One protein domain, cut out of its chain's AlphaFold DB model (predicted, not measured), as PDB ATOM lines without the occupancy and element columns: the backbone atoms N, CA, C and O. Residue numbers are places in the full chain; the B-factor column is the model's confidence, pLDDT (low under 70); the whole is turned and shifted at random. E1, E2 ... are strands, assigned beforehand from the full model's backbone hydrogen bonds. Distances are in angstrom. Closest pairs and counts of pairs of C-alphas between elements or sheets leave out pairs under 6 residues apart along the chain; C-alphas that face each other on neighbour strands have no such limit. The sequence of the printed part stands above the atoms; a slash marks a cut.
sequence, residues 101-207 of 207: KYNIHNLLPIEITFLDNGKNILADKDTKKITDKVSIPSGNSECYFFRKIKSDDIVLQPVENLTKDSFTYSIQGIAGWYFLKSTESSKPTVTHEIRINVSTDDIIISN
ATOM      1  N   LYS A 101      27.794  -1.071 -34.679       96.44
ATOM      2  CA  LYS A 101      27.079   0.132 -35.107       96.44
ATOM      3  C   LYS A 101      26.221  -0.151 -36.342       96.44
ATOM      4  O   LYS A 101      26.705  -0.763 -37.286       96.44
ATOM      5  N   TYR A 102      25.017   0.404 -36.359       97.62
ATOM      6  CA  TYR A 102      24.141   0.503 -37.522       97.62
ATOM      7  C   TYR A 102      23.789   1.968 -37.785       97.62
ATOM      8  O   TYR A 102      23.501   2.714 -36.843       97.62
ATOM      9  N   ASN A 103      23.777   2.386 -39.050       97.75
ATOM     10  CA  ASN A 103      23.189   3.665 -39.440       97.75
ATOM     11  C   ASN A 103      21.671   3.499 -39.520       97.75
ATOM     12  O   ASN A 103      21.166   2.519 -40.061       97.75
ATOM     13  N   ILE A 104      20.931   4.456 -38.979       97.81
ATOM     14  CA  ILE A 104      19.472   4.431 -38.999       97.81
ATOM     15  C   ILE A 104      18.966   5.522 -39.926       97.81
ATOM     16  O   ILE A 104      19.358   6.680 -39.794       97.81
ATOM     17  N   HIS A 105      18.042   5.156 -40.805       97.94
ATOM     18  CA  HIS A 105      17.294   6.070 -41.658       97.94
ATOM     19  C   HIS A 105      15.820   6.020 -41.256       97.94
ATOM     20  O   HIS A 105      15.050   5.202 -41.765       97.94
ATOM     21  N   ASN A 106      15.431   6.877 -40.314       98.00
ATOM     22  CA  ASN A 106      14.044   7.013 -39.889       98.00
ATOM     23  C   ASN A 106      13.318   8.005 -40.805       98.00
ATOM     24  O   ASN A 106      13.398   9.219 -40.619       98.00
ATOM     25  N   LEU A 107      12.610   7.483 -41.802       97.69
ATOM     26  CA  LEU A 107      11.842   8.277 -42.764       97.69
ATOM     27  C   LEU A 107      10.450   8.656 -42.239       97.69
ATOM     28  O   LEU A 107       9.694   9.329 -42.936       97.69
ATOM     29  N   LEU A 108      10.103   8.249 -41.014       95.81
ATOM     30  CA  LEU A 108       8.861   8.662 -40.377       95.81
ATOM     31  C   LEU A 108       8.965  10.127 -39.918       95.81
ATOM     32  O   LEU A 108      10.041  10.593 -39.531       95.81
ATOM     33  N   PRO A 109       7.846  10.871 -39.888       94.06
ATOM     34  CA  PRO A 109       7.845  12.279 -39.487       94.06
ATOM     35  C   PRO A 109       8.073  12.494 -37.979       94.06
ATOM     36  O   PRO A 109       8.154  13.640 -37.530       94.06
ATOM     37  N   ILE A 110       8.177  11.424 -37.187       95.12
ATOM     38  CA  ILE A 110       8.281  11.450 -35.724       95.12
ATOM     39  C   ILE A 110       9.487  10.646 -35.227       95.12
ATOM     40  O   ILE A 110       9.991   9.761 -35.919       95.12
ATOM     41  N   GLU A 111       9.944  10.968 -34.016       95.81
ATOM     42  CA  GLU A 111      10.851  10.094 -33.271       95.81
ATOM     43  C   GLU A 111      10.144   8.769 -32.958       95.81
ATOM     44  O   GLU A 111       8.942   8.740 -32.684       95.81
ATOM     45  N   ILE A 112      10.907   7.682 -32.995       96.25
ATOM     46  CA  ILE A 112      10.466   6.357 -32.563       96.25
ATOM     47  C   ILE A 112      11.390   5.842 -31.466       96.25
ATOM     48  O   ILE A 112      12.514   6.314 -31.313       96.25
ATOM     49  N   THR A 113      10.953   4.818 -30.747       96.75
ATOM     50  CA  THR A 113      11.782   4.164 -29.735       96.75
ATOM     51  C   THR A 113      11.889   2.683 -30.047       96.75
ATOM     52  O   THR A 113      10.872   2.005 -30.200       96.75
ATOM     53  N   PHE A 114      13.116   2.182 -30.150       96.25
ATOM     54  CA  PHE A 114      13.388   0.751 -30.164       96.25
ATOM     55  C   PHE A 114      13.326   0.208 -28.744       96.25
ATOM     56  O   PHE A 114      13.838   0.848 -27.827       96.25
ATOM     57  N   LEU A 115      12.724  -0.965 -28.581       94.81
ATOM     58  CA  LEU A 115      12.675  -1.717 -27.334       94.81
ATOM     59  C   LEU A 115      13.524  -2.979 -27.456       94.81
ATOM     60  O   LEU A 115      13.483  -3.664 -28.483       94.81
ATOM     61  N   ASP A 116      14.244  -3.319 -26.393       89.88
ATOM     62  CA  ASP A 116      14.824  -4.648 -26.275       89.88
ATOM     63  C   ASP A 116      13.708  -5.680 -26.049       89.88
ATOM     64  O   ASP A 116      12.822  -5.519 -25.210       89.88
ATOM     65  N   ASN A 117      13.731  -6.758 -26.828       84.00
ATOM     66  CA  ASN A 117      12.720  -7.817 -26.791       84.00
ATOM     67  C   ASN A 117      13.075  -8.951 -25.815       84.00
ATOM     68  O   ASN A 117      12.702 -10.105 -26.040       84.00
ATOM     69  N   GLY A 118      13.839  -8.645 -24.762       83.81
ATOM     70  CA  GLY A 118      14.367  -9.614 -23.800       83.81
ATOM     71  C   GLY A 118      15.504 -10.470 -24.361       83.81
ATOM     72  O   GLY A 118      15.969 -11.401 -23.701       83.81
ATOM     73  N   LYS A 119      15.956 -10.180 -25.587       85.75
ATOM     74  CA  LYS A 119      17.141 -10.813 -26.175       85.75
ATOM     75  C   LYS A 119      18.425 -10.094 -25.752       85.75
ATOM     76  O   LYS A 119      19.496 -10.624 -26.053       85.75
ATOM     77  N   ASN A 120      18.315  -8.955 -25.058       86.75
ATOM     78  CA  ASN A 120      19.400  -8.155 -24.500       86.75
ATOM     79  C   ASN A 120      20.455  -7.817 -25.565       86.75
ATOM     80  O   ASN A 120      21.643  -8.089 -25.415       86.75
ATOM     81  N   ILE A 121      20.013  -7.314 -26.709       90.00
ATOM     82  CA  ILE A 121      20.883  -7.035 -27.856       90.00
ATOM     83  C   ILE A 121      21.117  -5.559 -28.079       90.00
ATOM     84  O   ILE A 121      22.096  -5.225 -28.738       90.00
ATOM     85  N   LEU A 122      20.235  -4.705 -27.571       94.50
ATOM     86  CA  LEU A 122      20.296  -3.271 -27.784       94.50
ATOM     87  C   LEU A 122      21.353  -2.643 -26.870       94.50
ATOM     88  O   LEU A 122      21.435  -2.962 -25.682       94.50
ATOM     89  N   ALA A 123      22.169  -1.757 -27.436       94.44
ATOM     90  CA  ALA A 123      23.217  -1.053 -26.716       94.44
ATOM     91  C   ALA A 123      22.998   0.460 -26.758       94.44
ATOM     92  O   ALA A 123      22.634   1.040 -27.785       94.44
ATOM     93  N   ASP A 124      23.259   1.096 -25.624       94.38
ATOM     94  CA  ASP A 124      23.255   2.540 -25.491       94.38
ATOM     95  C   ASP A 124      24.377   3.163 -26.332       94.38
ATOM     96  O   ASP A 124      25.494   2.641 -26.423       94.38
ATOM     97  N   LYS A 125      24.076   4.297 -26.966       92.50
ATOM     98  CA  LYS A 125      24.997   4.946 -27.899       92.50
ATOM     99  C   LYS A 125      26.256   5.455 -27.204       92.50
ATOM    100  O   LYS A 125      27.330   5.353 -27.798       92.50
ATOM    101  N   ASP A 126      26.139   5.992 -25.998       92.06
ATOM    102  CA  ASP A 126      27.243   6.695 -25.351       92.06
ATOM    103  C   ASP A 126      28.060   5.743 -24.482       92.06
ATOM    104  O   ASP A 126      29.288   5.706 -24.556       92.06
ATOM    105  N   THR A 127      27.375   4.919 -23.695       92.56
ATOM    106  CA  THR A 127      28.005   3.988 -22.755       92.56
ATOM    107  C   THR A 127      28.384   2.653 -23.384       92.56
ATOM    108  O   THR A 127      29.185   1.930 -22.796       92.56
ATOM    109  N   LYS A 128      27.814   2.304 -24.548       91.44
ATOM    110  CA  LYS A 128      27.954   0.983 -25.196       91.44
ATOM    111  C   LYS A 128      27.505  -0.187 -24.318       91.44
ATOM    112  O   LYS A 128      27.894  -1.322 -24.569       91.44
ATOM    113  N   LYS A 129      26.687   0.072 -23.293       91.81
ATOM    114  CA  LYS A 129      26.132  -0.942 -22.382       91.81
ATOM    115  C   LYS A 129      24.730  -1.357 -22.807       91.81
ATOM    116  O   LYS A 129      24.097  -0.661 -23.595       91.81
ATOM    117  N   ILE A 130      24.250  -2.488 -22.289       91.50
ATOM    118  CA  ILE A 130      22.874  -2.947 -22.523       91.50
ATOM    119  C   ILE A 130      21.893  -1.857 -22.093       91.50
ATOM    120  O   ILE A 130      22.045  -1.256 -21.029       91.50
ATOM    121  N   THR A 131      20.881  -1.632 -22.921       94.25
ATOM    122  CA  THR A 131      19.764  -0.741 -22.614       94.25
ATOM    123  C   THR A 131      18.456  -1.381 -23.047       94.25
ATOM    124  O   THR A 131      18.397  -2.068 -24.065       94.25
ATOM    125  N   ASP A 132      17.389  -1.111 -22.300       94.62
ATOM    126  CA  ASP A 132      16.052  -1.613 -22.618       94.62
ATOM    127  C   ASP A 132      15.408  -0.850 -23.777       94.62
ATOM    128  O   ASP A 132      14.446  -1.324 -24.384       94.62
ATOM    129  N   LYS A 133      15.894   0.363 -24.066       96.12
ATOM    130  CA  LYS A 133      15.330   1.213 -25.111       96.12
ATOM    131  C   LYS A 133      16.319   2.219 -25.680       96.12
ATOM    132  O   LYS A 133      17.217   2.686 -24.979       96.12
ATOM    133  N   VAL A 134      16.096   2.606 -26.934       96.56
ATOM    134  CA  VAL A 134      16.837   3.674 -27.621       96.56
ATOM    135  C   VAL A 134      15.866   4.532 -28.424       96.56
ATOM    136  O   VAL A 134      15.100   4.013 -29.236       96.56
ATOM    137  N   SER A 135      15.911   5.847 -28.212       95.75
ATOM    138  CA  SER A 135      15.191   6.823 -29.036       95.75
ATOM    139  C   SER A 135      15.925   7.074 -30.351       95.75
ATOM    140  O   SER A 135      17.131   7.315 -30.368       95.75
ATOM    141  N   ILE A 136      15.181   7.040 -31.451       96.69
ATOM    142  CA  ILE A 136      15.660   7.223 -32.817       96.69
ATOM    143  C   ILE A 136      14.943   8.441 -33.412       96.69
ATOM    144  O   ILE A 136      13.754   8.349 -33.749       96.69
ATOM    145  N   PRO A 137      15.632   9.586 -33.563       96.56
ATOM    146  CA  PRO A 137      15.017  10.787 -34.113       96.56
ATOM    147  C   PRO A 137      14.590  10.571 -35.569       96.56
ATOM    148  O   PRO A 137      15.052   9.649 -36.241       96.56
ATOM    149  N   SER A 138      13.709  11.437 -36.072       95.81
ATOM    150  CA  SER A 138      13.413  11.498 -37.509       95.81
ATOM    151  C   SER A 138      14.670  11.908 -38.288       95.81
ATOM    152  O   SER A 138      15.433  12.770 -37.844       95.81
ATOM    153  N   GLY A 139      14.885  11.289 -39.446       96.56
ATOM    154  CA  GLY A 139      16.075  11.453 -40.276       96.56
ATOM    155  C   GLY A 139      17.167  10.422 -39.984       96.56
ATOM    156  O   GLY A 139      16.896   9.273 -39.633       96.56
ATOM    157  N   ASN A 140      18.421  10.831 -40.187       97.81
ATOM    158  CA  ASN A 140      19.578   9.949 -40.060       97.81
ATOM    159  C   ASN A 140      20.113   9.937 -38.623       97.81
ATOM    160  O   ASN A 140      20.328  10.992 -38.025       97.81
ATOM    161  N   SER A 141      20.386   8.750 -38.092       97.38
ATOM    162  CA  SER A 141      21.016   8.563 -36.784       97.38
ATOM    163  C   SER A 141      21.835   7.269 -36.747       97.38
ATOM    164  O   SER A 141      22.157   6.700 -37.789       97.38
ATOM    165  N   GLU A 142      22.227   6.819 -35.558       96.81
ATOM    166  CA  GLU A 142      22.954   5.567 -35.367       96.81
ATOM    167  C   GLU A 142      22.429   4.821 -34.142       96.81
ATOM    168  O   GLU A 142      21.982   5.436 -33.172       96.81
ATOM    169  N   CYS A 143      22.509   3.497 -34.190       96.00
ATOM    170  CA  CYS A 143      22.137   2.598 -33.104       96.00
ATOM    171  C   CYS A 143      23.178   1.480 -32.987       96.00
ATOM    172  O   CYS A 143      23.959   1.255 -33.913       96.00
ATOM    173  N   TYR A 144      23.213   0.789 -31.851       95.88
ATOM    174  CA  TYR A 144      24.248  -0.190 -31.540       95.88
ATOM    175  C   TYR A 144      23.622  -1.495 -31.049       95.88
ATOM    176  O   TYR A 144      22.690  -1.473 -30.246       95.88
ATOM    177  N   PHE A 145      24.147  -2.627 -31.522       94.12
ATOM    178  CA  PHE A 145      23.664  -3.957 -31.158       94.12
ATOM    179  C   PHE A 145      24.811  -4.929 -30.865       94.12
ATOM    180  O   PHE A 145      25.776  -5.010 -31.618       94.12
ATOM    181  N   PHE A 146      24.693  -5.741 -29.816       91.44
ATOM    182  CA  PHE A 146      25.716  -6.731 -29.433       91.44
ATOM    183  C   PHE A 146      25.781  -7.966 -30.341       91.44
ATOM    184  O   PHE A 146      26.629  -8.839 -30.158       91.44
ATOM    185  N   ARG A 147      24.886  -8.070 -31.326       89.25
ATOM    186  CA  ARG A 147      24.916  -9.126 -32.337       89.25
ATOM    187  C   ARG A 147      24.303  -8.648 -33.642       89.25
ATOM    188  O   ARG A 147      23.548  -7.681 -33.664       89.25
ATOM    189  N   LYS A 148      24.558  -9.403 -34.710       90.12
ATOM    190  CA  LYS A 148      23.874  -9.215 -35.989       90.12
ATOM    191  C   LYS A 148      22.366  -9.413 -35.818       90.12
ATOM    192  O   LYS A 148      21.935 -10.432 -35.274       90.12
ATOM    193  N   ILE A 149      21.597  -8.453 -36.310       92.38
ATOM    194  CA  ILE A 149      20.137  -8.400 -36.196       92.38
ATOM    195  C   ILE A 149      19.433  -8.719 -37.519       92.38
ATOM    196  O   ILE A 149      20.034  -8.675 -38.595       92.38
ATOM    197  N   LYS A 150      18.145  -9.045 -37.421       92.25
ATOM    198  CA  LYS A 150      17.180  -9.115 -38.528       92.25
ATOM    199  C   LYS A 150      16.019  -8.154 -38.252       92.25
ATOM    200  O   LYS A 150      15.880  -7.681 -37.130       92.25
ATOM    201  N   SER A 151      15.155  -7.909 -39.238       90.56
ATOM    202  CA  SER A 151      13.981  -7.037 -39.059       90.56
ATOM    203  C   SER A 151      13.110  -7.438 -37.861       90.56
ATOM    204  O   SER A 151      12.750  -6.576 -37.070       90.56
ATOM    205  N   ASP A 152      12.883  -8.738 -37.650       88.88
ATOM    206  CA  ASP A 152      12.083  -9.260 -36.527       88.88
ATOM    207  C   ASP A 152      12.738  -9.069 -35.144       88.88
ATOM    208  O   ASP A 152      12.114  -9.305 -34.107       88.88
ATOM    209  N   ASP A 153      14.022  -8.699 -35.094       90.81
ATOM    210  CA  ASP A 153      14.679  -8.344 -33.838       90.81
ATOM    211  C   ASP A 153      14.350  -6.908 -33.402       90.81
ATOM    212  O   ASP A 153      14.509  -6.608 -32.219       90.81
ATOM    213  N   ILE A 154      13.868  -6.049 -34.310       92.38
ATOM    214  CA  ILE A 154      13.508  -4.659 -34.018       92.38
ATOM    215  C   ILE A 154      12.071  -4.587 -33.505       92.38
ATOM    216  O   ILE A 154      11.114  -4.925 -34.203       92.38
ATOM    217  N   VAL A 155      11.917  -4.086 -32.281       94.00
ATOM    218  CA  VAL A 155      10.610  -3.840 -31.673       94.00
ATOM    219  C   VAL A 155      10.410  -2.348 -31.480       94.00
ATOM    220  O   VAL A 155      11.261  -1.691 -30.888       94.00
ATOM    221  N   LEU A 156       9.296  -1.809 -31.975       95.12
ATOM    222  CA  LEU A 156       8.947  -0.403 -31.785       95.12
ATOM    223  C   LEU A 156       8.062  -0.241 -30.553       95.12
ATOM    224  O   LEU A 156       7.086  -0.973 -30.373       95.12
ATOM    225  N   GLN A 157       8.365   0.765 -29.739       94.69
ATOM    226  CA  GLN A 157       7.460   1.209 -28.693       94.69
ATOM    227  C   GLN A 157       6.203   1.826 -29.331       94.69
ATOM    228  O   GLN A 157       6.330   2.695 -30.201       94.69
ATOM    229  N   PRO A 158       4.992   1.428 -28.902       93.81
ATOM    230  CA  PRO A 158       3.773   2.119 -29.294       93.81
ATOM    231  C   PRO A 158       3.816   3.590 -28.882       93.81
ATOM    232  O   PRO A 158       4.294   3.938 -27.801       93.81
ATOM    233  N   VAL A 159       3.276   4.447 -29.742       93.56
ATOM    234  CA  VAL A 159       3.161   5.886 -29.490       93.56
ATOM    235  C   VAL A 159       1.690   6.245 -29.546       93.56
ATOM    236  O   VAL A 159       1.020   5.953 -30.536       93.56
ATOM    237  N   GLU A 160       1.192   6.908 -28.510       91.19
ATOM    238  CA  GLU A 160      -0.182   7.397 -28.456       91.19
ATOM    239  C   GLU A 160      -0.196   8.923 -28.546       91.19
ATOM    240  O   GLU A 160       0.472   9.601 -27.772       91.19
ATOM    241  N   ASN A 161      -0.986   9.453 -29.484       87.19
ATOM    242  CA  ASN A 161      -1.342  10.873 -29.580       87.19
ATOM    243  C   ASN A 161      -0.158  11.856 -29.512       87.19
ATOM    244  O   ASN A 161      -0.205  12.855 -28.793       87.19
ATOM    245  N   LEU A 162       0.900  11.599 -30.283       91.81
ATOM    246  CA  LEU A 162       2.017  12.528 -30.411       91.81
ATOM    247  C   LEU A 162       1.659  13.639 -31.401       91.81
ATOM    248  O   LEU A 162       1.630  13.417 -32.613       91.81
ATOM    249  N   THR A 163       1.410  14.842 -30.896       89.06
ATOM    250  CA  THR A 163       1.150  16.008 -31.747       89.06
ATOM    251  C   THR A 163       2.459  16.628 -32.219       89.06
ATOM    252  O   THR A 163       3.296  17.026 -31.408       89.06
ATOM    253  N   LYS A 164       2.623  16.741 -33.537       87.00
ATOM    254  CA  LYS A 164       3.727  17.451 -34.182       87.00
ATOM    255  C   LYS A 164       3.182  18.244 -35.365       87.00
ATOM    256  O   LYS A 164       2.492  17.694 -36.224       87.00
ATOM    257  N   ASP A 165       3.505  19.531 -35.400       86.62
ATOM    258  CA  ASP A 165       2.942  20.490 -36.352       86.62
ATOM    259  C   ASP A 165       1.398  20.452 -36.325       86.62
ATOM    260  O   ASP A 165       0.797  20.528 -35.253       86.62
ATOM    261  N   SER A 166       0.738  20.326 -37.478       89.69
ATOM    262  CA  SER A 166      -0.724  20.211 -37.592       89.69
ATOM    263  C   SER A 166      -1.259  18.775 -37.477       89.69
ATOM    264  O   SER A 166      -2.459  18.554 -37.669       89.69
ATOM    265  N   PHE A 167      -0.399  17.798 -37.172       91.75
ATOM    266  CA  PHE A 167      -0.734  16.377 -37.172       91.75
ATOM    267  C   PHE A 167      -0.639  15.760 -35.778       91.75
ATOM    268  O   PHE A 167       0.267  16.045 -34.999       91.75
ATOM    269  N   THR A 168      -1.556  14.844 -35.488       93.88
ATOM    270  CA  THR A 168      -1.446  13.893 -34.381       93.88
ATOM    271  C   THR A 168      -1.042  12.536 -34.941       93.88
ATOM    272  O   THR A 168      -1.728  11.996 -35.811       93.88
ATOM    273  N   TYR A 169       0.060  11.988 -34.439       94.19
ATOM    274  CA  TYR A 169       0.599  10.697 -34.842       94.19
ATOM    275  C   TYR A 169       0.400   9.637 -33.758       94.19
ATOM    276  O   TYR A 169       0.446   9.923 -32.562       94.19
ATOM    277  N   SER A 170       0.217   8.388 -34.176       94.56
ATOM    278  CA  SER A 170       0.313   7.227 -33.289       94.56
ATOM    279  C   SER A 170       0.957   6.044 -34.003       94.56
ATOM    280  O   SER A 170       0.803   5.887 -35.214       94.56
ATOM    281  N   ILE A 171       1.678   5.220 -33.244       95.62
ATOM    282  CA  ILE A 171       2.268   3.965 -33.710       95.62
ATOM    283  C   ILE A 171       1.594   2.827 -32.958       95.62
ATOM    284  O   ILE A 171       1.599   2.809 -31.728       95.62
ATOM    285  N   GLN A 172       1.031   1.877 -33.699       94.44
ATOM    286  CA  GLN A 172       0.371   0.700 -33.138       94.44
ATOM    287  C   GLN A 172       1.018  -0.577 -33.666       94.44
ATOM    288  O   GLN A 172       1.228  -0.709 -34.870       94.44
ATOM    289  N   GLY A 173       1.314  -1.511 -32.762       88.94
ATOM    290  CA  GLY A 173       1.777  -2.855 -33.097       88.94
ATOM    291  C   GLY A 173       0.611  -3.844 -33.132       88.94
ATOM    292  O   GLY A 173      -0.142  -3.934 -32.164       88.94
ATOM    293  N   ILE A 174       0.452  -4.594 -34.224       86.12
ATOM    294  CA  ILE A 174      -0.576  -5.633 -34.377       86.12
ATOM    295  C   ILE A 174       0.081  -6.874 -34.981       86.12
ATOM    296  O   ILE A 174       0.561  -6.839 -36.109       86.12
ATOM    297  N   ALA A 175       0.092  -7.982 -34.234       83.50
ATOM    298  CA  ALA A 175       0.588  -9.283 -34.700       83.50
ATOM    299  C   ALA A 175       2.003  -9.254 -35.334       83.50
ATOM    300  O   ALA A 175       2.259  -9.960 -36.305       83.50
ATOM    301  N   GLY A 176       2.914  -8.433 -34.797       81.31
ATOM    302  CA  GLY A 176       4.291  -8.290 -35.301       81.31
ATOM    303  C   GLY A 176       4.478  -7.229 -36.392       81.31
ATOM    304  O   GLY A 176       5.607  -6.980 -36.800       81.31
ATOM    305  N   TRP A 177       3.401  -6.573 -36.820       90.75
ATOM    306  CA  TRP A 177       3.422  -5.464 -37.775       90.75
ATOM    307  C   TRP A 177       3.234  -4.142 -37.045       90.75
ATOM    308  O   TRP A 177       2.566  -4.095 -36.011       90.75
ATOM    309  N   TYR A 178       3.769  -3.063 -37.605       95.50
ATOM    310  CA  TYR A 178       3.620  -1.722 -37.053       95.50
ATOM    311  C   TYR A 178       2.885  -0.823 -38.035       95.50
ATOM    312  O   TYR A 178       3.089  -0.912 -39.242       95.50
ATOM    313  N   PHE A 179       2.040   0.062 -37.517       96.12
ATOM    314  CA  PHE A 179       1.255   0.988 -38.324       96.12
ATOM    315  C   PHE A 179       1.398   2.407 -37.788       96.12
ATOM    316  O   PHE A 179       1.184   2.640 -36.596       96.12
ATOM    317  N   LEU A 180       1.713   3.349 -38.677       96.44
ATOM    318  CA  LEU A 180       1.689   4.781 -38.408       96.44
ATOM    319  C   LEU A 180       0.311   5.324 -38.775       96.44
ATOM    320  O   LEU A 180      -0.095   5.274 -39.938       96.44
ATOM    321  N   LYS A 181      -0.387   5.898 -37.800       94.69
ATOM    322  CA  LYS A 181      -1.602   6.679 -38.035       94.69
ATOM    323  C   LYS A 181      -1.274   8.158 -37.943       94.69
ATOM    324  O   LYS A 181      -0.633   8.570 -36.977       94.69
ATOM    325  N   SER A 182      -1.740   8.941 -38.904       92.88
ATOM    326  CA  SER A 182      -1.663  10.400 -38.893       92.88
ATOM    327  C   SER A 182      -3.058  11.003 -39.034       92.88
ATOM    328  O   SER A 182      -3.847  10.614 -39.897       92.88
ATOM    329  N   THR A 183      -3.368  11.964 -38.171       92.62
ATOM    330  CA  THR A 183      -4.638  12.693 -38.181       92.62
ATOM    331  C   THR A 183      -4.345  14.182 -38.209       92.62
ATOM    332  O   THR A 183      -3.712  14.709 -37.298       92.62
ATOM    333  N   GLU A 184      -4.814  14.863 -39.247       89.88
ATOM    334  CA  GLU A 184      -4.846  16.324 -39.308       89.88
ATOM    335  C   GLU A 184      -6.234  16.804 -38.875       89.88
ATOM    336  O   GLU A 184      -7.236  16.135 -39.148       89.88
ATOM    337  N   SER A 185      -6.313  17.959 -38.211       81.19
ATOM    338  CA  SER A 185      -7.607  18.526 -37.820       81.19
ATOM    339  C   SER A 185      -8.538  18.626 -39.031       81.19
ATOM    340  O   SER A 185      -8.166  19.155 -40.076       81.19
ATOM    341  N   SER A 186      -9.768  18.133 -38.875       78.56
ATOM    342  CA  SER A 186     -10.813  18.174 -39.909       78.56
ATOM    343  C   SER A 186     -10.543  17.334 -41.171       78.56
ATOM    344  O   SER A 186     -11.275  17.477 -42.151       78.56
ATOM    345  N   LYS A 187      -9.552  16.428 -41.161       87.19
ATOM    346  CA  LYS A 187      -9.337  15.431 -42.225       87.19
ATOM    347  C   LYS A 187      -9.490  13.998 -41.697       87.19
ATOM    348  O   LYS A 187      -9.290  13.759 -40.506       87.19
ATOM    349  N   PRO A 188      -9.830  13.029 -42.567       85.81
ATOM    350  CA  PRO A 188      -9.821  11.619 -42.198       85.81
ATOM    351  C   PRO A 188      -8.431  11.164 -41.740       85.81
ATOM    352  O   PRO A 188      -7.419  11.576 -42.307       85.81
ATOM    353  N   THR A 189      -8.390  10.275 -40.748       90.56
ATOM    354  CA  THR A 189      -7.152   9.611 -40.324       90.56
ATOM    355  C   THR A 189      -6.594   8.756 -41.455       90.56
ATOM    356  O   THR A 189      -7.307   7.936 -42.038       90.56
ATOM    357  N   VAL A 190      -5.298   8.900 -41.719       92.94
ATOM    358  CA  VAL A 190      -4.562   8.076 -42.676       92.94
ATOM    359  C   VAL A 190      -3.723   7.061 -41.907       92.94
ATOM    360  O   VAL A 190      -3.121   7.391 -40.889       92.94
ATOM    361  N   THR A 191      -3.702   5.811 -42.369       93.94
ATOM    362  CA  THR A 191      -2.927   4.723 -41.757       93.94
ATOM    363  C   THR A 191      -1.992   4.117 -42.792       93.94
ATOM    364  O   THR A 191      -2.440   3.762 -43.879       93.94
ATOM    365  N   HIS A 192      -0.721   3.972 -42.435       94.31
ATOM    366  CA  HIS A 192       0.306   3.344 -43.258       94.31
ATOM    367  C   HIS A 192       1.024   2.254 -42.465       94.31
ATOM    368  O   HIS A 192       1.192   2.374 -41.251       94.31
ATOM    369  N   GLU A 193       1.447   1.196 -43.144       95.94
ATOM    370  CA  GLU A 193       2.291   0.158 -42.556       95.94
ATOM    371  C   GLU A 193       3.730   0.668 -42.441       95.94
ATOM    372  O   GLU A 193       4.292   1.163 -43.413       95.94
ATOM    373  N   ILE A 194       4.340   0.525 -41.269       96.75
ATOM    374  CA  ILE A 194       5.754   0.827 -41.067       96.75
ATOM    375  C   ILE A 194       6.569  -0.400 -41.474       96.75
ATOM    376  O   ILE A 194       6.459  -1.468 -40.870       96.75
ATOM    377  N   ARG A 195       7.441  -0.223 -42.465       96.00
ATOM    378  CA  ARG A 195       8.393  -1.229 -42.940       96.00
ATOM    379  C   ARG A 195       9.758  -1.004 -42.307       96.00
ATOM    380  O   ARG A 195      10.270   0.114 -42.318       96.00
ATOM    381  N   ILE A 196      10.356  -2.084 -41.806       96.12
ATOM    382  CA  ILE A 196      11.690  -2.090 -41.198       96.12
ATOM    383  C   ILE A 196      12.592  -3.003 -42.026       96.12
ATOM    384  O   ILE A 196      12.440  -4.227 -42.017       96.12
ATOM    385  N   ASN A 197      13.545  -2.411 -42.738       96.12
ATOM    386  CA  ASN A 197      14.518  -3.138 -43.547       96.12
ATOM    387  C   ASN A 197      15.889  -3.079 -42.879       96.12
ATOM    388  O   ASN A 197      16.404  -1.991 -42.639       96.12
ATOM    389  N   VAL A 198      16.481  -4.242 -42.608       96.00
ATOM    390  CA  VAL A 198      17.812  -4.364 -41.999       96.00
ATOM    391  C   VAL A 198      18.794  -4.900 -43.039       96.00
ATOM    392  O   VAL A 198      18.589  -5.983 -43.592       96.00
ATOM    393  N   SER A 199      19.853  -4.140 -43.308       93.56
ATOM    394  CA  SER A 199      20.975  -4.519 -44.168       93.56
ATOM    395  C   SER A 199      22.218  -4.843 -43.321       93.56
ATOM    396  O   SER A 199      22.123  -5.042 -42.109       93.56
ATOM    397  N   THR A 200      23.389  -4.969 -43.954       89.88
ATOM    398  CA  THR A 200      24.651  -5.221 -43.242       89.88
ATOM    399  C   THR A 200      24.954  -4.120 -42.229       89.88
ATOM    400  O   THR A 200      25.253  -4.453 -41.084       89.88
ATOM    401  N   ASP A 201      24.813  -2.858 -42.641       93.31
ATOM    402  CA  ASP A 201      25.236  -1.689 -41.860       93.31
ATOM    403  C   ASP A 201      24.096  -0.691 -41.604       93.31
ATOM    404  O   ASP A 201      24.266   0.235 -40.813       93.31
ATOM    405  N   ASP A 202      22.925  -0.871 -42.227       96.75
ATOM    406  CA  ASP A 202      21.832   0.101 -42.182       96.75
ATOM    407  C   ASP A 202      20.514  -0.509 -41.694       96.75
ATOM    408  O   ASP A 202      20.191  -1.672 -41.953       96.75
ATOM    409  N   ILE A 203      19.705   0.318 -41.034       97.19
ATOM    410  CA  ILE A 203      18.302   0.047 -40.730       97.19
ATOM    411  C   ILE A 203      17.471   1.182 -41.323       97.19
ATOM    412  O   ILE A 203      17.627   2.346 -40.954       97.19
ATOM    413  N   ILE A 204      16.563   0.842 -42.232       97.69
ATOM    414  CA  ILE A 204      15.664   1.797 -42.883       97.69
ATOM    415  C   ILE A 204      14.254   1.578 -42.353       97.69
ATOM    416  O   ILE A 204      13.752   0.453 -42.360       97.69
ATOM    417  N   ILE A 205      13.620   2.667 -41.925       97.19
ATOM    418  CA  ILE A 205      12.280   2.672 -41.342       97.19
ATOM    419  C   ILE A 205      11.435   3.636 -42.157       97.19
ATOM    420  O   ILE A 205      11.736   4.828 -42.217       97.19
ATOM    421  N   SER A 206      10.401   3.121 -42.807       96.06
ATOM    422  CA  SER A 206       9.570   3.882 -43.742       96.06
ATOM    423  C   SER A 206       8.099   3.528 -43.583       96.06
ATOM    424  O   SER A 206       7.790   2.454 -43.075       96.06
ATOM    425  N   ASN A 207       7.203   4.397 -44.044       87.69
ATOM    426  CA  ASN A 207       5.763   4.150 -44.131       87.69
ATOM    427  C   ASN A 207       5.256   4.111 -45.578       87.69
ATOM    428  O   ASN A 207       6.031   4.489 -46.485       87.69
TER     429      ASN A 207
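Overview. This is residues 101 to 207 of the 207 residues of an uncharacterized protein of Treponema sp. OMZ 838 (UniProt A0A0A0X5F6). One long sheet of seven strands is curled like part of a barrel, and the short hairpin E2 and E3 sits in the gap between its two edges, E4 and E5, leaving the ring only loosely closed. E4, E1 and E9 make one end of the length and E5, E6 and E7 the other, with the long strand E8 bridging the two. The printed part has 107 residues, with nine named strands, E1 to E9 in chain order, and no named helix; the class is all strand. The large sheet runs E4, E1, E9, E8, E7, E6, E5 and is mixed, while E2 and E3 are antiparallel. The whole is compact, with a radius of gyration of the C-alphas of 14.1 A, and elongated in outline, spanning 45 by 28 by 22 A.

Along the chain. Find C-alpha 190 at (-4.562, 8.076, -42.676); from there E8, residues 190 to 198, runs 25.6 A to C-alpha 198 at (17.812, -4.364, -41.999). Before it come E5, residues 159 to 164, E6, residues 167 to 174 and 22.2 A long, and E7, residues 177 to 184 and 23.4 A long. After it comes E9, residues 202 to 206. E1 spans residues 101 to 106, starting at C-alpha 101 at (27.079, 0.132, -35.107), and E4 spans residues 139 to 145 over 19.4 A. The short strands are E2, residues 112 to 115, and E3, residues 133 to 136.

Arrangement. Begin with E5, E6, E7, E8 and E9, a meander, each strand the antiparallel neighbour of the one before. Look for N 162 and O 169, 2.9 A, between E5 and E6, and N 170 and O 181, 2.9 A, between E6 and E7. E8 pairs in a staggered way: residues 190 to 194 with E7, at N 192 and O 180, 2.9 A, and residues 195 to 198 with E9, at N 197 and O 204, 2.9 A. E9 is parallel to E1 at 17 degrees, with N 203 and O 103 2.8 A apart. E1 is antiparallel to the edge strand E4, with N 104 and O 141 2.8 A apart. In the hairpin E2 and E3, N 114 and O 134 are 2.9 A apart. The closest C-alphas of E3 and E4, Val 134 and Cys 143, are 7.7 A apart. Residues 114 to 115 of E2 also pair antiparallel with residues 155 to 156.

Size, cuts and confidence. The two C-alphas farthest apart, those of Arg 147 and Ser 186, are 45.6 A apart. From edge to edge the large sheet curls by 166 degrees, and it is strongly twisted. The long links are E2 to E3 and E4 to E5, with 17 and 13 residues. The printed part has no cut, and no printed residue is under 70 in pLDDT.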